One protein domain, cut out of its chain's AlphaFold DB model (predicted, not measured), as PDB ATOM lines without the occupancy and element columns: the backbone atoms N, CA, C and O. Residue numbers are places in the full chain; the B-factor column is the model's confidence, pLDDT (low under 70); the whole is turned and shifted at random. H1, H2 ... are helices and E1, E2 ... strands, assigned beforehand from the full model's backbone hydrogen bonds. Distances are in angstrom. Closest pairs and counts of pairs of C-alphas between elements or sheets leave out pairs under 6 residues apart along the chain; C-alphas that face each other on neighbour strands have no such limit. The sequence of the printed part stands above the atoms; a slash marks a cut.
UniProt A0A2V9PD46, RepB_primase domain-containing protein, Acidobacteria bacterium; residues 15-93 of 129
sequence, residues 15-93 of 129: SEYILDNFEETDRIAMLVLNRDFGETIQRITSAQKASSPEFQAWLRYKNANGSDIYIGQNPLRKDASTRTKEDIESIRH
ATOM      1  N   SER A  15      30.570 -20.868 -17.992       97.50
ATOM      2  CA  SER A  15      29.352 -20.048 -18.036       97.50
ATOM      3  C   SER A  15      28.329 -20.480 -16.992       97.50
ATOM      4  O   SER A  15      27.771 -19.616 -16.323       97.50
ATOM      5  N   GLU A  16      28.092 -21.788 -16.853       96.31
ATOM      6  CA  GLU A  16      27.184 -22.339 -15.837       96.31
ATOM      7  C   GLU A  16      27.703 -22.015 -14.439       96.31
ATOM      8  O   GLU A  16      26.963 -21.456 -13.645       96.31
ATOM      9  N   TYR A  17      29.002 -22.200 -14.179       95.38
ATOM     10  CA  TYR A  17      29.608 -21.815 -12.903       95.38
ATOM     11  C   TYR A  17      29.351 -20.340 -12.561       95.38
ATOM     12  O   TYR A  17      28.986 -20.021 -11.434       95.38
ATOM     13  N   ILE A  18      29.509 -19.421 -13.518       96.94
ATOM     14  CA  ILE A  18      29.238 -18.000 -13.269       96.94
ATOM     15  C   ILE A  18      27.743 -17.765 -13.002       96.94
ATOM     16  O   ILE A  18      27.410 -17.034 -12.076       96.94
ATOM     17  N   LEU A  19      26.848 -18.359 -13.792       96.31
ATOM     18  CA  LEU A  19      25.402 -18.130 -13.666       96.31
ATOM     19  C   LEU A  19      24.785 -18.816 -12.439       96.31
ATOM     20  O   LEU A  19      23.779 -18.337 -11.929       96.31
ATOM     21  N   ASP A  20      25.401 -19.884 -11.938       95.19
ATOM     22  CA  ASP A  20      24.989 -20.559 -10.706       95.19
ATOM     23  C   ASP A  20      25.384 -19.764  -9.449       95.19
ATOM     24  O   ASP A  20      24.755 -19.898  -8.400       95.19
ATOM     25  N   ASN A  21      26.440 -18.945  -9.539       95.25
ATOM     26  CA  ASN A  21      27.018 -18.230  -8.398       95.25
ATOM     27  C   ASN A  21      26.677 -16.725  -8.391       95.25
ATOM     28  O   ASN A  21      26.705 -16.084  -7.344       95.25
ATOM     29  N   PHE A  22      26.342 -16.121  -9.531       96.94
ATOM     30  CA  PHE A  22      26.094 -14.680  -9.627       96.94
ATOM     31  C   PHE A  22      24.738 -14.370 -10.251       96.94
ATOM     32  O   PHE A  22      24.282 -15.041 -11.172       96.94
ATOM     33  N   GLU A  23      24.141 -13.267  -9.810       97.38
ATOM     34  CA  GLU A  23      22.995 -12.684 -10.498       97.38
ATOM     35  C   GLU A  23      23.460 -12.098 -11.831       97.38
ATOM     36  O   GLU A  23      24.540 -11.516 -11.929       97.38
ATOM     37  N   GLU A  24      22.622 -12.159 -12.866       97.75
ATOM     38  CA  GLU A  24      22.990 -11.722 -14.222       97.75
ATOM     39  C   GLU A  24      23.566 -10.296 -14.286       97.75
ATOM     40  O   GLU A  24      24.439  -9.996 -15.110       97.75
ATOM     41  N   THR A  25      23.078  -9.415 -13.408       97.38
ATOM     42  CA  THR A  25      23.458  -7.997 -13.350       97.38
ATOM     43  C   THR A  25      24.643  -7.705 -12.430       97.38
ATOM     44  O   THR A  25      25.180  -6.594 -12.494       97.38
ATOM     45  N   ASP A  26      25.090  -8.678 -11.633       97.81
ATOM     46  CA  ASP A  26      26.239  -8.520 -10.744       97.81
ATOM     47  C   ASP A  26      27.478  -8.122 -11.541       97.81
ATOM     48  O   ASP A  26      27.788  -8.707 -12.584       97.81
ATOM     49  N   ARG A  27      28.229  -7.142 -11.032       97.88
ATOM     50  CA  ARG A  27      29.521  -6.783 -11.619       97.88
ATOM     51  C   ARG A  27      30.597  -7.691 -11.053       97.88
ATOM     52  O   ARG A  27      30.898  -7.630  -9.869       97.88
ATOM     53  N   ILE A  28      31.228  -8.473 -11.912       97.50
ATOM     54  CA  ILE A  28      32.313  -9.374 -11.535       97.50
ATOM     55  C   ILE A  28      33.630  -8.929 -12.155       97.50
ATOM     56  O   ILE A  28      33.677  -8.278 -13.204       97.50
ATOM     57  N   ALA A  29      34.717  -9.290 -11.485       97.12
ATOM     58  CA  ALA A  29      36.069  -8.984 -11.913       97.12
ATOM     59  C   ALA A  29      36.729 -10.225 -12.518       97.12
ATOM     60  O   ALA A  29      36.889 -11.228 -11.833       97.12
ATOM     61  N   MET A  30      37.184 -10.123 -13.762       97.31
ATOM     62  CA  MET A  30      37.980 -11.141 -14.443       97.31
ATOM     63  C   MET A  30      39.415 -10.641 -14.608       97.31
ATOM     64  O   MET A  30      39.636  -9.504 -15.039       97.31
ATOM     65  N   LEU A  31      40.386 -11.489 -14.285       97.19
ATOM     66  CA  LEU A  31      41.807 -11.249 -14.509       97.19
ATOM     67  C   LEU A  31      42.338 -12.288 -15.489       97.19
ATOM     68  O   LEU A  31      42.195 -13.484 -15.263       97.19
ATOM     69  N   VAL A  32      42.979 -11.813 -16.548       98.06
ATOM     70  CA  VAL A  32      43.747 -12.634 -17.482       98.06
ATOM     71  C   VAL A  32      45.212 -12.287 -17.275       98.06
ATOM     72  O   VAL A  32      45.601 -11.130 -17.450       98.06
ATOM     73  N   LEU A  33      45.998 -13.272 -16.855       98.19
ATOM     74  CA  LEU A  33      47.406 -13.109 -16.520       98.19
ATOM     75  C   LEU A  33      48.243 -14.017 -17.412       98.19
ATOM     76  O   LEU A  33      48.103 -15.231 -17.350       98.19
ATOM     77  N   ASN A  34      49.145 -13.441 -18.194       97.62
ATOM     78  CA  ASN A  34      50.169 -14.198 -18.899       97.62
ATOM     79  C   ASN A  34      51.534 -13.810 -18.331       97.62
ATOM     80  O   ASN A  34      51.996 -12.682 -18.513       97.62
ATOM     81  N   ARG A  35      52.166 -14.735 -17.607       94.44
ATOM     82  CA  ARG A  35      53.437 -14.471 -16.917       94.44
ATOM     83  C   ARG A  35      54.619 -14.437 -17.878       94.44
ATOM     84  O   ARG A  35      55.517 -13.626 -17.677       94.44
ATOM     85  N   ASP A  36      54.578 -15.249 -18.930       95.00
ATOM     86  CA  ASP A  36      55.657 -15.360 -19.912       95.00
ATOM     87  C   ASP A  36      55.829 -14.062 -20.712       95.00
ATOM     88  O   ASP A  36      56.950 -13.635 -20.985       95.00
ATOM     89  N   PHE A  37      54.717 -13.393 -21.030       93.19
ATOM     90  CA  PHE A  37      54.711 -12.109 -21.739       93.19
ATOM     91  C   PHE A  37      54.517 -10.889 -20.822       93.19
ATOM     92  O   PHE A  37      54.478  -9.762 -21.313       93.19
ATOM     93  N   GLY A  38      54.372 -11.088 -19.507       94.00
ATOM     94  CA  GLY A  38      54.092 -10.012 -18.548       94.00
ATOM     95  C   GLY A  38      52.762  -9.280 -18.791       94.00
ATOM     96  O   GLY A  38      52.606  -8.131 -18.381       94.00
ATOM     97  N   GLU A  39      51.803  -9.913 -19.473       96.06
ATOM     98  CA  GLU A  39      50.504  -9.311 -19.788       96.06
ATOM     99  C   GLU A  39      49.548  -9.467 -18.600       96.06
ATOM    100  O   GLU A  39      49.361 -10.557 -18.060       96.06
ATOM    101  N   THR A  40      48.898  -8.372 -18.205       96.75
ATOM    102  CA  THR A  40      47.826  -8.381 -17.206       96.75
ATOM    103  C   THR A  40      46.626  -7.609 -17.738       96.75
ATOM    104  O   THR A  40      46.692  -6.394 -17.922       96.75
ATOM    105  N   ILE A  41      45.508  -8.300 -17.969       96.81
ATOM    106  CA  ILE A  41      44.250  -7.688 -18.411       96.81
ATOM    107  C   ILE A  41      43.200  -7.872 -17.323       96.81
ATOM    108  O   ILE A  41      42.829  -8.993 -16.985       96.81
ATOM    109  N   GLN A  42      42.658  -6.759 -16.831       95.56
ATOM    110  CA  GLN A  42      41.486  -6.759 -15.961       95.56
ATOM    111  C   GLN A  42      40.236  -6.347 -16.746       95.56
ATOM    112  O   GLN A  42      40.244  -5.396 -17.540       95.56
ATOM    113  N   ARG A  43      39.133  -7.057 -16.505       96.25
ATOM    114  CA  ARG A  43      37.798  -6.712 -17.000       96.25
ATOM    115  C   ARG A  43      36.814  -6.752 -15.843       96.25
ATOM    116  O   ARG A  43      36.667  -7.785 -15.208       96.25
ATOM    117  N   ILE A  44      36.137  -5.634 -15.594       97.25
ATOM    118  CA  ILE A  44      34.946  -5.609 -14.742       97.25
ATOM    119  C   ILE A  44      33.739  -5.534 -15.672       97.25
ATOM    120  O   ILE A  44      33.644  -4.621 -16.493       97.25
ATOM    121  N   THR A  45      32.850  -6.514 -15.585       97.38
ATOM    122  CA  THR A  45      31.694  -6.676 -16.478       97.38
ATOM    123  C   THR A  45      30.535  -7.320 -15.720       97.38
ATOM    124  O   THR A  45      30.734  -7.778 -14.602       97.38
ATOM    125  N   SER A  46      29.334  -7.357 -16.300       97.94
ATOM    126  CA  SER A  46      28.239  -8.141 -15.722       97.94
ATOM    127  C   SER A  46      28.504  -9.647 -15.827       97.94
ATOM    128  O   SER A  46      29.155 -10.083 -16.786       97.94
ATOM    129  N   ALA A  47      27.962 -10.431 -14.894       98.31
ATOM    130  CA  ALA A  47      27.989 -11.892 -14.939       98.31
ATOM    131  C   ALA A  47      27.382 -12.426 -16.247       98.31
ATOM    132  O   ALA A  47      28.021 -13.210 -16.943       98.31
ATOM    133  N   GLN A  48      26.232 -11.888 -16.672       98.56
ATOM    134  CA  GLN A  48      25.592 -12.246 -17.945       98.56
ATOM    135  C   GLN A  48      26.541 -12.086 -19.143       98.56
ATOM    136  O   GLN A  48      26.636 -12.962 -20.003       98.56
ATOM    137  N   LYS A  49      27.282 -10.971 -19.202       98.50
ATOM    138  CA  LYS A  49      28.231 -10.720 -20.291       98.50
ATOM    139  C   LYS A  49      29.474 -11.597 -20.178       98.50
ATOM    140  O   LYS A  49      29.979 -12.038 -21.202       98.50
ATOM    141  N   ALA A  50      29.968 -11.853 -18.969       98.38
ATOM    142  CA  ALA A  50      31.089 -12.766 -18.769       98.38
ATOM    143  C   ALA A  50      30.744 -14.203 -19.186       98.38
ATOM    144  O   ALA A  50      31.609 -14.905 -19.703       98.38
ATOM    145  N   SER A  51      29.487 -14.616 -19.018       98.56
ATOM    146  CA  SER A  51      28.974 -15.924 -19.436       98.56
ATOM    147  C   SER A  51      28.601 -16.006 -20.918       98.56
ATOM    148  O   SER A  51      28.278 -17.099 -21.390       98.56
ATOM    149  N   SER A  52      28.656 -14.896 -21.668       98.62
ATOM    150  CA  SER A  52      28.270 -14.882 -23.081       98.62
ATOM    151  C   SER A  52      29.224 -15.722 -23.943       98.62
ATOM    152  O   SER A  52      30.426 -15.799 -23.643       98.62
ATOM    153  N   PRO A  53      28.743 -16.323 -25.048       98.50
ATOM    154  CA  PRO A  53      29.579 -17.129 -25.936       98.50
ATOM    155  C   PRO A  53      30.829 -16.396 -26.436       98.50
ATOM    156  O   PRO A  53      31.904 -16.992 -26.505       98.50
ATOM    157  N   GLU A  54      30.711 -15.104 -26.747       98.50
ATOM    158  CA  GLU A  54      31.799 -14.271 -27.264       98.50
ATOM    159  C   GLU A  54      32.858 -14.003 -26.194       98.50
ATOM    160  O   GLU A  54      34.056 -14.124 -26.462       98.50
ATOM    161  N   PHE A  55      32.435 -13.671 -24.970       98.56
ATOM    162  CA  PHE A  55      33.366 -13.422 -23.870       98.56
ATOM    163  C   PHE A  55      34.102 -14.706 -23.483       98.56
ATOM    164  O   PHE A  55      35.324 -14.710 -23.330       98.56
ATOM    165  N   GLN A  56      33.384 -15.824 -23.422       98.56
ATOM    166  CA  GLN A  56      33.962 -17.135 -23.145       98.56
ATOM    167  C   GLN A  56      34.891 -17.614 -24.265       98.56
ATOM    168  O   GLN A  56      35.929 -18.214 -23.987       98.56
ATOM    169  N   ALA A  57      34.582 -17.323 -25.533       98.56
ATOM    170  CA  ALA A  57      35.491 -17.594 -26.648       98.56
ATOM    171  C   ALA A  57      36.802 -16.809 -26.512       98.56
ATOM    172  O   ALA A  57      37.877 -17.371 -26.729       98.56
ATOM    173  N   TRP A  58      36.730 -15.544 -26.091       98.44
ATOM    174  CA  TRP A  58      37.913 -14.737 -25.805       98.44
ATOM    175  C   TRP A  58      38.738 -15.293 -24.632       98.44
ATOM    176  O   TRP A  58      39.960 -15.395 -24.754       98.44
ATOM    177  N   LEU A  59      38.098 -15.712 -23.533       98.38
ATOM    178  CA  LEU A  59      38.788 -16.341 -22.398       98.38
ATOM    179  C   LEU A  59      39.483 -17.644 -22.807       98.38
ATOM    180  O   LEU A  59      40.659 -17.828 -22.500       98.38
ATOM    181  N   ARG A  60      38.795 -18.514 -23.558       98.31
ATOM    182  CA  ARG A  60      39.379 -19.756 -24.092       98.31
ATOM    183  C   ARG A  60      40.567 -19.476 -25.000       98.31
ATOM    184  O   ARG A  60      41.587 -20.143 -24.880       98.31
ATOM    185  N   TYR A  61      40.460 -18.477 -25.875       98.31
ATOM    186  CA  TYR A  61      41.578 -18.057 -26.715       98.31
ATOM    187  C   TYR A  61      42.769 -17.595 -25.867       98.31
ATOM    188  O   TYR A  61      43.885 -18.057 -26.087       98.31
ATOM    189  N   LYS A  62      42.551 -16.733 -24.866       98.19
ATOM    190  CA  LYS A  62      43.623 -16.276 -23.969       98.19
ATOM    191  C   LYS A  62      44.269 -17.432 -23.203       98.19
ATOM    192  O   LYS A  62      45.496 -17.484 -23.127       98.19
ATOM    193  N   ASN A  63      43.471 -18.377 -22.709       97.81
ATOM    194  CA  ASN A  63      43.971 -19.550 -22.001       97.81
ATOM    195  C   ASN A  63      44.775 -20.496 -22.904       97.81
ATOM    196  O   ASN A  63      45.891 -20.869 -22.554       97.81
ATOM    197  N   ALA A  64      44.287 -20.776 -24.114       97.94
ATOM    198  CA  ALA A  64      45.017 -21.566 -25.107       97.94
ATOM    199  C   ALA A  64      46.355 -20.929 -25.533       97.94
ATOM    200  O   ALA A  64      47.225 -21.616 -26.058       97.94
ATOM    201  N   ASN A  65      46.527 -19.624 -25.299       97.00
ATOM    202  CA  ASN A  65      47.759 -18.876 -25.556       97.00
ATOM    203  C   ASN A  65      48.547 -18.576 -24.261       97.00
ATOM    204  O   ASN A  65      49.259 -17.577 -24.185       97.00
ATOM    205  N   GLY A  66      48.410 -19.422 -23.234       97.00
ATOM    206  CA  GLY A  66      49.262 -19.406 -22.038       97.00
ATOM    207  C   GLY A  66      48.834 -18.436 -20.936       97.00
ATOM    208  O   GLY A  66      49.634 -18.122 -20.062       97.00
ATOM    209  N   SER A  67      47.599 -17.925 -20.977       98.25
ATOM    210  CA  SER A  67      47.093 -17.067 -19.898       98.25
ATOM    211  C   SER A  67      46.328 -17.865 -18.840       98.25
ATOM    212  O   SER A  67      45.449 -18.664 -19.167       98.25
ATOM    213  N   ASP A  68      46.576 -17.559 -17.573       97.62
ATOM    214  CA  ASP A  68      45.729 -17.962 -16.456       97.62
ATOM    215  C   ASP A  68      44.502 -17.046 -16.378       97.62
ATOM    216  O   ASP A  68      44.597 -15.831 -16.598       97.62
ATOM    217  N   ILE A  69      43.346 -17.623 -16.052       97.75
ATOM    218  CA  ILE A  69      42.074 -16.907 -15.941       97.75
ATOM    219  C   ILE A  69      41.597 -16.978 -14.493       97.75
ATOM    220  O   ILE A  69      41.388 -18.063 -13.961       97.75
ATOM    221  N   TYR A  70      41.374 -15.822 -13.874       96.00
ATOM    222  CA  TYR A  70      40.844 -15.721 -12.517       96.00
ATOM    223  C   TYR A  70      39.547 -14.921 -12.499       96.00
ATOM    224  O   TYR A  70      39.381 -13.958 -13.253       96.00
ATOM    225  N   ILE A  71      38.666 -15.282 -11.573       95.56
ATOM    226  CA  ILE A  71      37.402 -14.607 -11.298       95.56
ATOM    227  C   ILE A  71      37.372 -14.144  -9.839       95.56
ATOM    228  O   ILE A  71      37.782 -14.859  -8.924       95.56
ATOM    229  N   GLY A  72      36.912 -12.915  -9.621       94.44
ATOM    230  CA  GLY A  72      36.583 -12.408  -8.298       94.44
ATOM    231  C   GLY A  72      35.324 -13.089  -7.776       94.44
ATOM    232  O   GLY A  72      34.320 -13.148  -8.474       94.44
ATOM    233  N   GLN A  73      35.378 -13.575  -6.541       92.81
ATOM    234  CA  GLN A  73      34.345 -14.449  -5.986       92.81
ATOM    235  C   GLN A  73      33.101 -13.715  -5.483       92.81
ATOM    236  O   GLN A  73      32.137 -14.363  -5.119       92.81
ATOM    237  N   ASN A  74      33.086 -12.384  -5.425       96.19
ATOM    238  CA  ASN A  74      31.936 -11.632  -4.924       96.19
ATOM    239  C   ASN A  74      31.633 -10.436  -5.839       96.19
ATOM    240  O   ASN A  74      32.565  -9.888  -6.440       96.19
ATOM    241  N   PRO A  75      30.354 -10.033  -5.952       97.00
ATOM    242  CA  PRO A  75      29.953  -8.905  -6.779       97.00
ATOM    243  C   PRO A  75      30.573  -7.595  -6.286       97.00
ATOM    244  O   PRO A  75      30.730  -7.350  -5.085       97.00
ATOM    245  N   LEU A  76      30.914  -6.740  -7.243       97.75
ATOM    246  CA  LEU A  76      31.474  -5.414  -7.039       97.75
ATOM    247  C   LEU A  76      30.391  -4.343  -7.145       97.75
ATOM    248  O   LEU A  76      29.464  -4.448  -7.948       97.75
ATOM    249  N   ARG A  77      30.578  -3.245  -6.411       97.25
ATOM    250  CA  ARG A  77      29.705  -2.067  -6.471       97.25
ATOM    251  C   ARG A  77      29.626  -1.510  -7.885       97.25
ATOM    252  O   ARG A  77      30.561  -1.619  -8.681       97.25
ATOM    253  N   LYS A  78      28.508  -0.859  -8.205       93.19
ATOM    254  CA  LYS A  78      28.215  -0.340  -9.550       93.19
ATOM    255  C   LYS A  78      29.288   0.605 -10.110       93.19
ATOM    256  O   LYS A  78      29.518   0.615 -11.316       93.19
ATOM    257  N   ASP A  79      29.940   1.370  -9.248       92.56
ATOM    258  CA  ASP A  79      30.966   2.369  -9.553       92.56
ATOM    259  C   ASP A  79      32.406   1.873  -9.333       92.56
ATOM    260  O   ASP A  79      33.358   2.581  -9.663       92.56
ATOM    261  N   ALA A  80      32.586   0.632  -8.864       94.12
ATOM    262  CA  ALA A  80      33.906   0.048  -8.669       94.12
ATOM    263  C   ALA A  80      34.699  -0.010  -9.986       94.12
ATOM    264  O   ALA A  80      34.227  -0.505 -11.020       94.12
ATOM    265  N   SER A  81      35.939   0.463  -9.936       89.56
ATOM    266  CA  SER A  81      36.924   0.323 -11.019       89.56
ATOM    267  C   SER A  81      38.112  -0.553 -10.611       89.56
ATOM    268  O   SER A  81      38.928  -0.938 -11.451       89.56
ATOM    269  N   THR A  82      38.169  -0.928  -9.334       90.44
ATOM    270  CA  THR A  82      39.208  -1.748  -8.719       90.44
ATOM    271  C   THR A  82      38.617  -3.039  -8.138       90.44
ATOM    272  O   THR A  82      37.459  -3.377  -8.380       90.44
ATOM    273  N   ARG A  83      39.461  -3.836  -7.472       89.06
ATOM    274  CA  ARG A  83      39.108  -5.132  -6.860       89.06
ATOM    275  C   ARG A  83      39.489  -5.160  -5.378       89.06
ATOM    276  O   ARG A  83      40.001  -6.160  -4.880       89.06
ATOM    277  N   THR A  84      39.354  -4.018  -4.715       92.69
ATOM    278  CA  THR A  84      39.675  -3.869  -3.295       92.69
ATOM    279  C   THR A  84      38.545  -4.418  -2.429       92.69
ATOM    280  O   THR A  84      37.457  -4.723  -2.923       92.69
ATOM    281  N   LYS A  85      38.783  -4.559  -1.122       92.38
ATOM    282  CA  LYS A  85      37.738  -5.018  -0.192       92.38
ATOM    283  C   LYS A  85      36.587  -4.015  -0.125       92.38
ATOM    284  O   LYS A  85      35.433  -4.403   0.018       92.38
ATOM    285  N   GLU A  86      36.910  -2.739  -0.272       95.50
ATOM    286  CA  GLU A  86      35.984  -1.619  -0.284       95.50
ATOM    287  C   GLU A  86      35.090  -1.622  -1.529       95.50
ATOM    288  O   GLU A  86      34.002  -1.058  -1.484       95.50
ATOM    289  N   ASP A  87      35.503  -2.280  -2.615       96.62
ATOM    290  CA  ASP A  87      34.714  -2.386  -3.846       96.62
ATOM    291  C   ASP A  87      33.639  -3.478  -3.788       96.62
ATOM    292  O   ASP A  87      32.773  -3.512  -4.662       96.62
ATOM    293  N   ILE A  88      33.673  -4.373  -2.795       96.81
ATOM    294  CA  ILE A  88      32.695  -5.460  -2.674       96.81
ATOM    295  C   ILE A  88      31.313  -4.884  -2.332       96.81
ATOM    296  O   ILE A  88      31.145  -4.090  -1.398       96.81
ATOM    297  N   GLU A  89      30.305  -5.287  -3.103       97.25
ATOM    298  CA  GLU A  89      28.908  -4.912  -2.876       97.25
ATOM    299  C   GLU A  89      28.265  -5.791  -1.806       97.25
ATOM    300  O   GLU A  89      27.683  -5.288  -0.848       97.25
ATOM    301  N   SER A  90      28.393  -7.109  -1.954       95.94
ATOM    302  CA  SER A  90      27.864  -8.083  -1.004       95.94
ATOM    303  C   SER A  90      28.768  -9.306  -0.939       95.94
ATOM    304  O   SER A  90      29.385  -9.686  -1.932       95.94
ATOM    305  N   ILE A  91      28.855  -9.912   0.244       94.88
ATOM    306  CA  ILE A  91      29.524 -11.199   0.429       94.88
ATOM    307  C   ILE A  91      28.455 -12.274   0.262       94.88
ATOM    308  O   ILE A  91      27.552 -12.374   1.092       94.88
ATOM    309  N   ARG A  92      28.552 -13.049  -0.817       92.12
ATOM    310  CA  ARG A  92      27.679 -14.195  -1.107       92.12
ATOM    311  C   ARG A  92      28.444 -15.510  -1.073       92.12
ATOM    312  O   ARG A  92      27.878 -16.524  -0.683       92.12
ATOM    313  N   HIS A  93      29.737 -15.473  -1.392       92.56
ATOM    314  CA  HIS A  93      30.599 -16.647  -1.370       92.56
ATOM    315  C   HIS A  93      31.709 -16.507  -0.338       92.56
ATOM    316  O   HIS A  93      32.358 -15.462  -0.210       92.56
TER     317      HIS A  93
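AT A GLANCE: This is residues 15 to 93 of the 129 residues of the protein "RepB_primase domain-containing protein" of Acidobacteria bacterium (UniProt A0A2V9PD46). A small antiparallel sheet, built on the long hairpin E1 and E2 with short E3 beside E1, has H2 over the end where E1 begins and E2 ends, while H3 grazes the sheet farther along. H1 packs on H2, and the unnamed stretch of residues 72 to 93 folds round near that same end of the sheet. The printed part has 79 residues, with three named helices and three named strands in the order H1 E1 E2 H2 H3 E3; the sheet order is E2 E1 E3 and the class is mixed. It is compact, with a radius of gyration of the C-alphas of 12.5 A and spans of 34 by 25 by 19 A.

IN THESE COORDINATES: E1, residues 27 to 34, is 23.1 A long and begins at C-alpha 27 (29.521, -6.783, -11.619). E2, residues 39 to 46, is 22.7 A long, and E3 is residues 68 to 71, ending at C-alpha 71 (37.402, -14.607, -11.298). H3, residues 53 to 64, is 16.1 A long; H2 is residues 47 to 50 and H1 residues 15 to 21.

HOW THE PARTS SIT: E1 is antiparallel to E2 at 163 degrees, with N 30 and O 43 2.8 A apart, and to E3 at 166 degrees, with N 31 and O 70 2.9 A apart. E2, H2, H3 and E3 form a split strand-helix-strand unit, two strands running the same way with E1 between them; its crossover is right-handed. H2 is on the sheet at a height of 8.2 A. H3 only grazes it with residues 59 to 63. H1 touches H2, the closest C-alphas being those of Ile 18 and Ala 47, 6.5 A apart. Every O i to N i+4 pair is within hydrogen-bond range in H1 and H3; H2 is too short for one.

THE WHOLE: The C-alphas farthest apart, of Asp 36 and Ser 90, are 34.4 A apart. The printed part has no cut, the links between named elements are tight, and no printed residue is under 70 in pLDDT.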